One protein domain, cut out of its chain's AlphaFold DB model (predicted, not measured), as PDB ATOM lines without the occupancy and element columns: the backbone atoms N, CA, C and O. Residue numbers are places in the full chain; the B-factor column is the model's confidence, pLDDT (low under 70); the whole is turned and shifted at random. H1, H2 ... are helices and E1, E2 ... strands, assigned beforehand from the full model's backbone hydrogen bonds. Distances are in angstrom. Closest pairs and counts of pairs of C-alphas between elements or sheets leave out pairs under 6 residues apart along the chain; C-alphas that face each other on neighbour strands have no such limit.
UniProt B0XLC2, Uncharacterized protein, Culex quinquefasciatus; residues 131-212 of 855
ATOM      1  N   LYS A 131      46.620  46.655  42.207       81.44
ATOM      2  CA  LYS A 131      45.948  47.956  42.384       81.44
ATOM      3  C   LYS A 131      46.795  48.996  43.127       81.44
ATOM      4  O   LYS A 131      46.697  50.183  42.838       81.44
ATOM      5  N   LYS A 132      47.631  48.568  44.081       78.44
ATOM      6  CA  LYS A 132      48.506  49.443  44.885       78.44
ATOM      7  C   LYS A 132      49.838  49.742  44.202       78.44
ATOM      8  O   LYS A 132      50.359  50.841  44.353       78.44
ATOM      9  N   VAL A 133      50.410  48.766  43.493       80.75
ATOM     10  CA  VAL A 133      51.703  48.930  42.798       80.75
ATOM     11  C   VAL A 133      51.546  49.447  41.366       80.75
ATOM     12  O   VAL A 133      52.527  49.845  40.744       80.75
ATOM     13  N   GLY A 134      50.323  49.448  40.833       81.94
ATOM     14  CA  GLY A 134      49.958  49.935  39.503       81.94
ATOM     15  C   GLY A 134      50.370  49.002  38.364       81.94
ATOM     16  O   GLY A 134      49.682  48.944  37.347       81.94
ATOM     17  N   LYS A 135      51.471  48.255  38.507       89.31
ATOM     18  CA  LYS A 135      51.989  47.351  37.478       89.31
ATOM     19  C   LYS A 135      52.751  46.171  38.081       89.31
ATOM     20  O   LYS A 135      53.608  46.366  38.939       89.31
ATOM     21  N   LEU A 136      52.466  44.967  37.593       90.19
ATOM     22  CA  LEU A 136      53.203  43.737  37.888       90.19
ATOM     23  C   LEU A 136      54.050  43.338  36.677       90.19
ATOM     24  O   LEU A 136      53.611  43.519  35.541       90.19
ATOM     25  N   TYR A 137      55.236  42.785  36.928       90.44
ATOM     26  CA  TYR A 137      56.195  42.343  35.911       90.44
ATOM     27  C   TYR A 137      56.515  40.854  36.060       90.44
ATOM     28  O   TYR A 137      56.462  40.317  37.171       90.44
ATOM     29  N   SER A 138      56.878  40.201  34.956       89.06
ATOM     30  CA  SER A 138      57.547  38.896  34.986       89.06
ATOM     31  C   SER A 138      58.927  38.993  35.642       89.06
ATOM     32  O   SER A 138      59.484  40.077  35.809       89.06
ATOM     33  N   HIS A 139      59.505  37.840  35.988       82.19
ATOM     34  CA  HIS A 139      60.822  37.765  36.631       82.19
ATOM     35  C   HIS A 139      61.961  38.370  35.786       82.19
ATOM     36  O   HIS A 139      62.929  38.877  36.340       82.19
ATOM     37  N   ASP A 140      61.831  38.344  34.457       85.56
ATOM     38  CA  ASP A 140      62.773  38.925  33.491       85.56
ATOM     39  C   ASP A 140      62.367  40.332  33.001       85.56
ATOM     40  O   ASP A 140      62.991  40.873  32.088       85.56
ATOM     41  N   GLU A 141      61.297  40.902  33.571       84.12
ATOM     42  CA  GLU A 141      60.691  42.201  33.239       84.12
ATOM     43  C   GLU A 141      60.247  42.385  31.772       84.12
ATOM     44  O   GLU A 141      59.872  43.487  31.353       84.12
ATOM     45  N   ARG A 142      60.231  41.316  30.965       86.62
ATOM     46  CA  ARG A 142      59.818  41.379  29.550       86.62
ATOM     47  C   ARG A 142      58.304  41.417  29.371       86.62
ATOM     48  O   ARG A 142      57.824  41.907  28.337       86.62
ATOM     49  N   GLU A 143      57.571  40.941  30.372       92.00
ATOM     50  CA  GLU A 143      56.118  40.864  30.414       92.00
ATOM     51  C   GLU A 143      55.562  41.660  31.595       92.00
ATOM     52  O   GLU A 143      56.224  41.842  32.618       92.00
ATOM     53  N   TRP A 144      54.347  42.183  31.448       92.62
ATOM     54  CA  TRP A 144      53.706  42.999  32.466       92.62
ATOM     55  C   TRP A 144      52.186  43.091  32.325       92.62
ATOM     56  O   TRP A 144      51.637  42.989  31.228       92.62
ATOM     57  N   ILE A 145      51.522  43.375  33.447       91.88
ATOM     58  CA  ILE A 145      50.108  43.770  33.537       91.88
ATOM     59  C   ILE A 145      50.035  45.059  34.353       91.88
ATOM     60  O   ILE A 145      50.664  45.168  35.402       91.88
ATOM     61  N   LYS A 146      49.289  46.048  33.865       91.00
ATOM     62  CA  LYS A 146      49.119  47.370  34.468       91.00
ATOM     63  C   LYS A 146      47.643  47.603  34.783       91.00
ATOM     64  O   LYS A 146      46.809  47.516  33.886       91.00
ATOM     65  N   CYS A 147      47.345  47.947  36.032       88.81
ATOM     66  CA  CYS A 147      46.043  48.473  36.436       88.81
ATOM     67  C   CYS A 147      45.960  49.954  36.060       88.81
ATOM     68  O   CYS A 147      46.902  50.722  36.282       88.81
ATOM     69  N   ARG A 148      44.832  50.368  35.489       85.56
ATOM     70  CA  ARG A 148      44.564  51.749  35.087       85.56
ATOM     71  C   ARG A 148      43.605  52.378  36.095       85.56
ATOM     72  O   ARG A 148      42.616  51.761  36.475       85.56
ATOM     73  N   VAL A 149      43.971  53.550  36.611       67.75
ATOM     74  CA  VAL A 149      43.269  54.177  37.744       67.75
ATOM     75  C   VAL A 149      42.049  54.975  37.265       67.75
ATOM     76  O   VAL A 149      41.018  54.884  37.919       67.75
ATOM     77  N   ASP A 150      42.121  55.565  36.063       65.44
ATOM     78  CA  ASP A 150      41.057  56.358  35.428       65.44
ATOM     79  C   ASP A 150      40.787  55.821  34.008       65.44
ATOM     80  O   ASP A 150      41.455  56.195  33.043       65.44
ATOM     81  N   ALA A 151      39.880  54.851  33.880       61.44
ATOM     82  CA  ALA A 151      39.514  54.231  32.603       61.44
ATOM     83  C   ALA A 151      38.045  54.534  32.272       61.44
ATOM     84  O   ALA A 151      37.235  53.616  32.214       61.44
ATOM     85  N   GLU A 152      37.691  55.817  32.128       60.66
ATOM     86  CA  GLU A 152      36.313  56.212  31.777       60.66
ATOM     87  C   GLU A 152      35.923  55.748  30.357       60.66
ATOM     88  O   GLU A 152      34.785  55.341  30.167       60.66
ATOM     89  N   ASP A 153      36.887  55.669  29.424       66.88
ATOM     90  CA  ASP A 153      36.701  55.182  28.042       66.88
ATOM     91  C   ASP A 153      37.754  54.116  27.648       66.88
ATOM     92  O   ASP A 153      38.595  54.323  26.771       66.88
ATOM     93  N   GLY A 154      37.772  52.959  28.323       80.88
ATOM     94  CA  GLY A 154      38.646  51.843  27.935       80.88
ATOM     95  C   GLY A 154      38.723  50.703  28.952       80.88
ATOM     96  O   GLY A 154      37.998  50.673  29.941       80.88
ATOM     97  N   LEU A 155      39.643  49.755  28.745       88.06
ATOM     98  CA  LEU A 155      39.799  48.627  29.672       88.06
ATOM     99  C   LEU A 155      40.473  49.068  30.983       88.06
ATOM    100  O   LEU A 155      41.446  49.834  30.937       88.06
ATOM    101  N   PRO A 156      40.067  48.501  32.138       88.12
ATOM    102  CA  PRO A 156      40.698  48.748  33.440       88.12
ATOM    103  C   PRO A 156      42.137  48.213  33.524       88.12
ATOM    104  O   PRO A 156      42.892  48.578  34.430       88.12
ATOM    105  N   TYR A 157      42.548  47.385  32.559       91.25
ATOM    106  CA  TYR A 157      43.865  46.762  32.500       91.25
ATOM    107  C   TYR A 157      44.521  46.948  31.128       91.25
ATOM    108  O   TYR A 157      43.863  46.945  30.090       91.25
ATOM    109  N   SER A 158      45.848  47.065  31.116       91.31
ATOM    110  CA  SER A 158      46.673  46.906  29.914       91.31
ATOM    111  C   SER A 158      47.834  45.963  30.198       91.31
ATOM    112  O   SER A 158      48.208  45.756  31.352       91.31
ATOM    113  N   GLY A 159      48.408  45.348  29.169       91.88
ATOM    114  CA  GLY A 159      49.410  44.312  29.393       91.88
ATOM    115  C   GLY A 159      50.217  43.949  28.164       91.88
ATOM    116  O   GLY A 159      49.790  44.152  27.030       91.88
ATOM    117  N   LYS A 160      51.390  43.373  28.398       93.44
ATOM    118  CA  LYS A 160      52.210  42.702  27.390       93.44
ATOM    119  C   LYS A 160      52.672  41.390  27.995       93.44
ATOM    120  O   LYS A 160      53.392  41.422  28.981       93.44
ATOM    121  N   PHE A 161      52.282  40.265  27.426       89.56
ATOM    122  CA  PHE A 161      52.570  38.956  28.006       89.56
ATOM    123  C   PHE A 161      52.693  37.900  26.919       89.56
ATOM    124  O   PHE A 161      52.142  38.047  25.829       89.56
ATOM    125  N   ASN A 162      53.427  36.840  27.208       84.69
ATOM    126  CA  ASN A 162      53.517  35.671  26.366       84.69
ATOM    127  C   ASN A 162      52.423  34.688  26.769       84.69
ATOM    128  O   ASN A 162      52.184  34.424  27.945       84.69
ATOM    129  N   ASN A 163      51.768  34.117  25.767       73.19
ATOM    130  CA  ASN A 163      50.923  32.951  25.932       73.19
ATOM    131  C   ASN A 163      51.492  31.833  25.052       73.19
ATOM    132  O   ASN A 163      51.431  31.899  23.820       73.19
ATOM    133  N   GLY A 164      52.143  30.850  25.678       73.06
ATOM    134  CA  GLY A 164      52.990  29.892  24.967       73.06
ATOM    135  C   GLY A 164      54.141  30.599  24.240       73.06
ATOM    136  O   GLY A 164      54.927  31.305  24.861       73.06
ATOM    137  N   MET A 165      54.225  30.434  22.914       72.06
ATOM    138  CA  MET A 165      55.223  31.110  22.064       72.06
ATOM    139  C   MET A 165      54.717  32.422  21.433       72.06
ATOM    140  O   MET A 165      55.399  33.002  20.588       72.06
ATOM    141  N   MET A 166      53.516  32.891  21.790       77.88
ATOM    142  CA  MET A 166      52.902  34.065  21.173       77.88
ATOM    143  C   MET A 166      52.922  35.269  22.111       77.88
ATOM    144  O   MET A 166      52.342  35.239  23.194       77.88
ATOM    145  N   LEU A 167      53.525  36.365  21.653       86.25
ATOM    146  CA  LEU A 167      53.497  37.633  22.368       86.25
ATOM    147  C   LEU A 167      52.145  38.315  22.145       86.25
ATOM    148  O   LEU A 167      51.785  38.620  21.007       86.25
ATOM    149  N   MET A 168      51.435  38.601  23.226       87.94
ATOM    150  CA  MET A 168      50.166  39.319  23.241       87.94
ATOM    151  C   MET A 168      50.340  40.701  23.873       87.94
ATOM    152  O   MET A 168      51.134  40.897  24.796       87.94
ATOM    153  N   LYS A 169      49.596  41.682  23.364       91.62
ATOM    154  CA  LYS A 169      49.489  43.027  23.930       91.62
ATOM    155  C   LYS A 169      48.020  43.388  24.093       91.62
ATOM    156  O   LYS A 169      47.295  43.437  23.100       91.62
ATOM    157  N   LEU A 170      47.628  43.650  25.332       91.75
ATOM    158  CA  LEU A 170      46.333  44.191  25.714       91.75
ATOM    159  C   LEU A 170      46.442  45.718  25.773       91.75
ATOM    160  O   LEU A 170      47.111  46.274  26.650       91.75
ATOM    161  N   HIS A 171      45.807  46.387  24.819       90.38
ATOM    162  CA  HIS A 171      45.771  47.838  24.691       90.38
ATOM    163  C   HIS A 171      44.552  48.371  25.423       90.38
ATOM    164  O   HIS A 171      43.421  48.135  25.006       90.38
ATOM    165  N   GLY A 172      44.798  49.095  26.513       85.69
ATOM    166  CA  GLY A 172      43.726  49.602  27.356       85.69
ATOM    167  C   GLY A 172      42.840  50.631  26.649       85.69
ATOM    168  O   GLY A 172      41.627  50.553  26.781       85.69
ATOM    169  N   ASP A 173      43.434  51.585  25.923       84.50
ATOM    170  CA  ASP A 173      42.705  52.705  25.295       84.50
ATOM    171  C   ASP A 173      41.866  52.273  24.090       84.50
ATOM    172  O   ASP A 173      40.790  52.799  23.855       84.50
ATOM    173  N   GLY A 174      42.357  51.301  23.317       81.44
ATOM    174  CA  GLY A 174      41.651  50.807  22.134       81.44
ATOM    175  C   GLY A 174      40.719  49.629  22.409       81.44
ATOM    176  O   GLY A 174      40.118  49.115  21.473       81.44
ATOM    177  N   CYS A 175      40.668  49.134  23.651       88.75
ATOM    178  CA  CYS A 175      40.030  47.860  23.990       88.75
ATOM    179  C   CYS A 175      40.500  46.700  23.092       88.75
ATOM    180  O   CYS A 175      39.725  45.816  22.743       88.75
ATOM    181  N   LEU A 176      41.773  46.704  22.677       90.88
ATOM    182  CA  LEU A 176      42.297  45.743  21.703       90.88
ATOM    183  C   LEU A 176      43.191  44.703  22.357       90.88
ATOM    184  O   LEU A 176      44.086  45.024  23.138       90.88
ATOM    185  N   LEU A 177      43.062  43.464  21.908       88.25
ATOM    186  CA  LEU A 177      44.068  42.432  22.080       88.25
ATOM    187  C   LEU A 177      44.770  42.207  20.744       88.25
ATOM    188  O   LEU A 177      44.153  41.790  19.766       88.25
ATOM    189  N   THR A 178      46.076  42.465  20.710       88.88
ATOM    190  CA  THR A 178      46.913  42.217  19.529       88.88
ATOM    191  C   THR A 178      47.941  41.130  19.798       88.88
ATOM    192  O   THR A 178      48.392  40.985  20.936       88.88
ATOM    193  N   SER A 179      48.351  40.390  18.769       86.06
ATOM    194  CA  SER A 179      49.418  39.389  18.884       86.06
ATOM    195  C   SER A 179      50.572  39.607  17.902       86.06
ATOM    196  O   SER A 179      50.435  40.301  16.893       86.06
ATOM    197  N   SER A 180      51.713  38.962  18.164       79.81
ATOM    198  CA  SER A 180      52.854  38.898  17.235       79.81
ATOM    199  C   SER A 180      52.535  38.227  15.894       79.81
ATOM    200  O   SER A 180      53.299  38.392  14.949       79.81
ATOM    201  N   HIS A 181      51.405  37.525  15.788       73.00
ATOM    202  CA  HIS A 181      50.932  36.856  14.572       73.00
ATOM    203  C   HIS A 181      49.817  37.656  13.877       73.00
ATOM    204  O   HIS A 181      48.947  37.097  13.221       73.00
ATOM    205  N   LYS A 182      49.822  38.991  14.031       79.44
ATOM    206  CA  LYS A 182      48.895  39.917  13.347       79.44
ATOM    207  C   LYS A 182      47.406  39.618  13.609       79.44
ATOM    208  O   LYS A 182      46.558  39.918  12.770       79.44
ATOM    209  N   TYR A 183      47.100  39.058  14.779       83.06
ATOM    210  CA  TYR A 183      45.743  38.917  15.303       83.06
ATOM    211  C   TYR A 183      45.327  40.210  16.007       83.06
ATOM    212  O   TYR A 183      46.119  40.742  16.787       83.06
ATOM    213  N   ILE A 184      44.115  40.702  15.746       86.88
ATOM    214  CA  ILE A 184      43.532  41.891  16.376       86.88
ATOM    215  C   ILE A 184      42.076  41.590  16.724       86.88
ATOM    216  O   ILE A 184      41.257  41.370  15.831       86.88
ATOM    217  N   ALA A 185      41.749  41.630  18.010       86.44
ATOM    218  CA  ALA A 185      40.380  41.508  18.496       86.44
ATOM    219  C   ALA A 185      40.025  42.681  19.405       86.44
ATOM    220  O   ALA A 185      40.862  43.135  20.185       86.44
ATOM    221  N   LEU A 186      38.780  43.131  19.316       87.44
ATOM    222  CA  LEU A 186      38.144  43.958  20.324       87.44
ATOM    223  C   LEU A 186      37.796  43.061  21.513       87.44
ATOM    224  O   LEU A 186      37.177  42.003  21.355       87.44
ATOM    225  N   VAL A 187      38.224  43.459  22.702       88.12
ATOM    226  CA  VAL A 187      38.076  42.683  23.930       88.12
ATOM    227  C   VAL A 187      37.517  43.543  25.050       88.12
ATOM    228  O   VAL A 187      37.755  44.747  25.108       88.12
ATOM    229  N   HIS A 188      36.796  42.898  25.957       86.44
ATOM    230  CA  HIS A 188      36.213  43.506  27.142       86.44
ATOM    231  C   HIS A 188      36.692  42.786  28.397       86.44
ATOM    232  O   HIS A 188      36.910  41.574  28.391       86.44
ATOM    233  N   ILE A 189      36.863  43.533  29.478       88.06
ATOM    234  CA  ILE A 189      37.065  42.978  30.812       88.06
ATOM    235  C   ILE A 189      36.537  43.977  31.831       88.06
ATOM    236  O   ILE A 189      36.975  45.128  31.867       88.06
ATOM    237  N   ASP A 190      35.615  43.526  32.675       85.94
ATOM    238  CA  ASP A 190      35.167  44.319  33.811       85.94
ATOM    239  C   ASP A 190      36.271  44.413  34.863       85.94
ATOM    240  O   ASP A 190      37.154  43.552  34.970       85.94
ATOM    241  N   ARG A 191      36.228  45.470  35.674       87.12
ATOM    242  CA  ARG A 191      37.158  45.592  36.794       87.12
ATOM    243  C   ARG A 191      36.971  44.398  37.730       87.12
ATOM    244  O   ARG A 191      35.859  44.103  38.153       87.12
ATOM    245  N   ASN A 192      38.064  43.706  38.028       88.88
ATOM    246  CA  ASN A 192      38.045  42.425  38.715       88.88
ATOM    247  C   ASN A 192      38.843  42.516  40.023       88.88
ATOM    248  O   ASN A 192      40.058  42.723  40.005       88.88
ATOM    249  N   ASP A 193      38.164  42.340  41.159       86.06
ATOM    250  CA  ASP A 193      38.771  42.489  42.488       86.06
ATOM    251  C   ASP A 193      39.866  41.446  42.775       86.06
ATOM    252  O   ASP A 193      40.846  41.753  43.463       86.06
ATOM    253  N   GLU A 194      39.753  40.233  42.219       88.38
ATOM    254  CA  GLU A 194      40.785  39.194  42.337       88.38
ATOM    255  C   GLU A 194      42.054  39.587  41.565       88.38
ATOM    256  O   GLU A 194      43.167  39.391  42.056       88.38
ATOM    257  N   LEU A 195      41.901  40.187  40.379       89.38
ATOM    258  CA  LEU A 195      43.016  40.679  39.570       89.38
ATOM    259  C   LEU A 195      43.669  41.914  40.201       89.38
ATOM    260  O   LEU A 195      44.894  41.987  40.282       89.38
ATOM    261  N   ASP A 196      42.865  42.852  40.708       87.56
ATOM    262  CA  ASP A 196      43.322  44.032  41.453       87.56
ATOM    263  C   ASP A 196      44.144  43.635  42.698       87.56
ATOM    264  O   ASP A 196      45.081  44.348  43.078       87.56
ATOM    265  N   SER A 197      43.811  42.491  43.305       87.88
ATOM    266  CA  SER A 197      44.451  41.944  44.509       87.88
ATOM    267  C   SER A 197      45.619  40.992  44.225       87.88
ATOM    268  O   SER A 197      46.285  40.559  45.167       87.88
ATOM    269  N   ALA A 198      45.911  40.677  42.958       88.19
ATOM    270  CA  ALA A 198      47.004  39.776  42.598       88.19
ATOM    271  C   ALA A 198      48.363  40.339  43.055       88.19
ATOM    272  O   ALA A 198      48.639  41.529  42.888       88.19
ATOM    273  N   ILE A 199      49.207  39.484  43.640       86.50
ATOM    274  CA  ILE A 199      50.498  39.877  44.241       86.50
ATOM    275  C   ILE A 199      51.714  39.502  43.386       86.50
ATOM    276  O   ILE A 199      52.803  40.033  43.605       86.50
ATOM    277  N   ASP A 200      51.532  38.627  42.398       88.06
ATOM    278  CA  ASP A 200      52.552  38.245  41.425       88.06
ATOM    279  C   ASP A 200      51.972  38.161  40.003       88.06
ATOM    280  O   ASP A 200      50.766  37.990  39.794       88.06
ATOM    281  N   PHE A 201      52.845  38.314  39.006       88.81
ATOM    282  CA  PHE A 201      52.457  38.366  37.596       88.81
ATOM    283  C   PHE A 201      51.808  37.067  37.096       88.81
ATOM    284  O   PHE A 201      50.855  37.129  36.322       88.81
ATOM    285  N   ASN A 202      52.269  35.898  37.554       86.00
ATOM    286  CA  ASN A 202      51.752  34.607  37.093       86.00
ATOM    287  C   ASN A 202      50.324  34.357  37.597       86.00
ATOM    288  O   ASN A 202      49.502  33.770  36.890       86.00
ATOM    289  N   GLN A 203      50.012  34.807  38.810       87.31
ATOM    290  CA  GLN A 203      48.648  34.815  39.324       87.31
ATOM    291  C   GLN A 203      47.778  35.814  38.549       87.31
ATOM    292  O   GLN A 203      46.695  35.453  38.084       87.31
ATOM    293  N   ALA A 204      48.269  37.041  38.353       87.94
ATOM    294  CA  ALA A 204      47.544  38.095  37.650       87.94
ATOM    295  C   ALA A 204      47.193  37.700  36.208       87.94
ATOM    296  O   ALA A 204      46.056  37.880  35.782       87.94
ATOM    297  N   ILE A 205      48.122  37.100  35.457       87.94
ATOM    298  CA  ILE A 205      47.856  36.706  34.069       87.94
ATOM    299  C   ILE A 205      46.811  35.593  33.969       87.94
ATOM    300  O   ILE A 205      45.948  35.641  33.097       87.94
ATOM    301  N   LYS A 206      46.815  34.627  34.899       85.31
ATOM    302  CA  LYS A 206      45.791  33.571  34.951       85.31
ATOM    303  C   LYS A 206      44.397  34.150  35.181       85.31
ATOM    304  O   LYS A 206      43.450  33.729  34.521       85.31
ATOM    305  N   ILE A 207      44.273  35.115  36.095       87.12
ATOM    306  CA  ILE A 207      42.997  35.776  36.394       87.12
ATOM    307  C   ILE A 207      42.575  36.672  35.220       87.12
ATOM    308  O   ILE A 207      41.420  36.606  34.803       87.12
ATOM    309  N   LEU A 208      43.499  37.442  34.633       87.88
ATOM    310  CA  LEU A 208      43.241  38.268  33.449       87.88
ATOM    311  C   LEU A 208      42.681  37.421  32.302       87.88
ATOM    312  O   LEU A 208      41.606  37.714  31.791       87.88
ATOM    313  N   LEU A 209      43.373  36.341  31.931       82.88
ATOM    314  CA  LEU A 209      42.977  35.475  30.818       82.88
ATOM    315  C   LEU A 209      41.646  34.752  31.058       82.88
ATOM    316  O   LEU A 209      40.942  34.460  30.099       82.88
ATOM    317  N   LYS A 210      41.288  34.470  32.319       82.94
ATOM    318  CA  LYS A 210      40.001  33.854  32.680       82.94
ATOM    319  C   LYS A 210      38.817  34.813  32.503       82.94
ATOM    320  O   LYS A 210      37.717  34.350  32.220       82.94
ATOM    321  N   ASN A 211      39.032  36.112  32.709       84.69
ATOM    322  CA  ASN A 211      37.968  37.122  32.748       84.69
ATOM    323  C   ASN A 211      37.917  38.017  31.497       84.69
ATOM    324  O   ASN A 211      36.958  38.763  31.326       84.69
ATOM    325  N   LEU A 212      38.926  37.952  30.625       85.81
ATOM    326  CA  LEU A 212      38.937  38.660  29.348       85.81
ATOM    327  C   LEU A 212      37.925  38.027  28.378       85.81
ATOM    328  O   LEU A 212      37.950  36.817  28.164       85.81
TER     329      LEU A 212
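Overview. This is residues 131 to 212 of the 855 residues of an uncharacterized protein of Culex quinquefasciatus (UniProt B0XLC2). The domain is one twisted sheet of six antiparallel strands, with the helix H2 packed across one face over E2 and E3 and the other face bare. After the edge strand E6 the printed part runs back to the short helix H1, which only grazes the sheet, and then into H2. The 82 printed residues hold six named strands and then two named helices, in the order E1 E2 E3 E4 E5 E6 H1 H2; the sheet's order is the same as that of its strands along the chain, and the class is mixed, helices and strands. The whole is compact, with a radius of gyration of the C-alphas of 11.8 A, and rounded, spanning 33 by 31 by 19 A.

Along the chain. E1, residues 135 to 137, begins with C-alpha 135 at (51.989, 47.351, 37.478). E2 is residues 144 to 147, 10.2 A long. E3, residues 157 to 163, is 16.8 A long, and E4, residues 166 to 171, is 15.9 A. E5 is residues 176 to 179, and E6, residues 183 to 188, is 15.9 A long, ending with C-alpha 188 at (36.213, 43.506, 27.142). H1 is residues 193 to 196. H2, residues 201 to 211, is 15.3 A long and ends with C-alpha 211 at (37.968, 37.122, 32.748).

Arrangement. E1 to E6 form a meander, each strand the antiparallel neighbour of the one before, and each step is a hairpin. Across E1 and E2, N 136 and O 145 are within hydrogen-bond range at 2.8 A; across E2 and E3, N 146 and O 158 are within that range at 2.8 A; and across E3 and E4, N 161 and O 168 are within it at 2.9 A. Across E4 and E5, N 169 and O 178 are within hydrogen-bond range at 2.8 A, and across E5 and E6, N 177 and O 185 are within that range at 2.8 A. H2 is on the sheet at a height over the sheet of 8.6 A, in two layers, a helix on one face of a sheet. It lies over E2 and E3 and runs across the strands, at 64 degrees to E2 on the local plane. The closest C-alphas of E1 and H2, those of Leu 136 and Phe 201, are 5.4 A apart. H1 only grazes the sheet, with residues 195 to 196. H1 and H2 touch, the closest C-alphas being those of Leu 195 and Ala 204 at 5.6 A. In H2 every O i to N i+4 pair is within hydrogen-bond range; H1 is too short for such a pair. E1 and E6, the edge strands, are apart.

Size, cuts and confidence. The C-alphas of Lys 132 and Lys 182, the two farthest apart, are 32.9 A from each other. The printed part has no cut, and no link is long. The mean pLDDT of the printed part is 84.9; residues 149 to 153, between E2 and E3, are under 70.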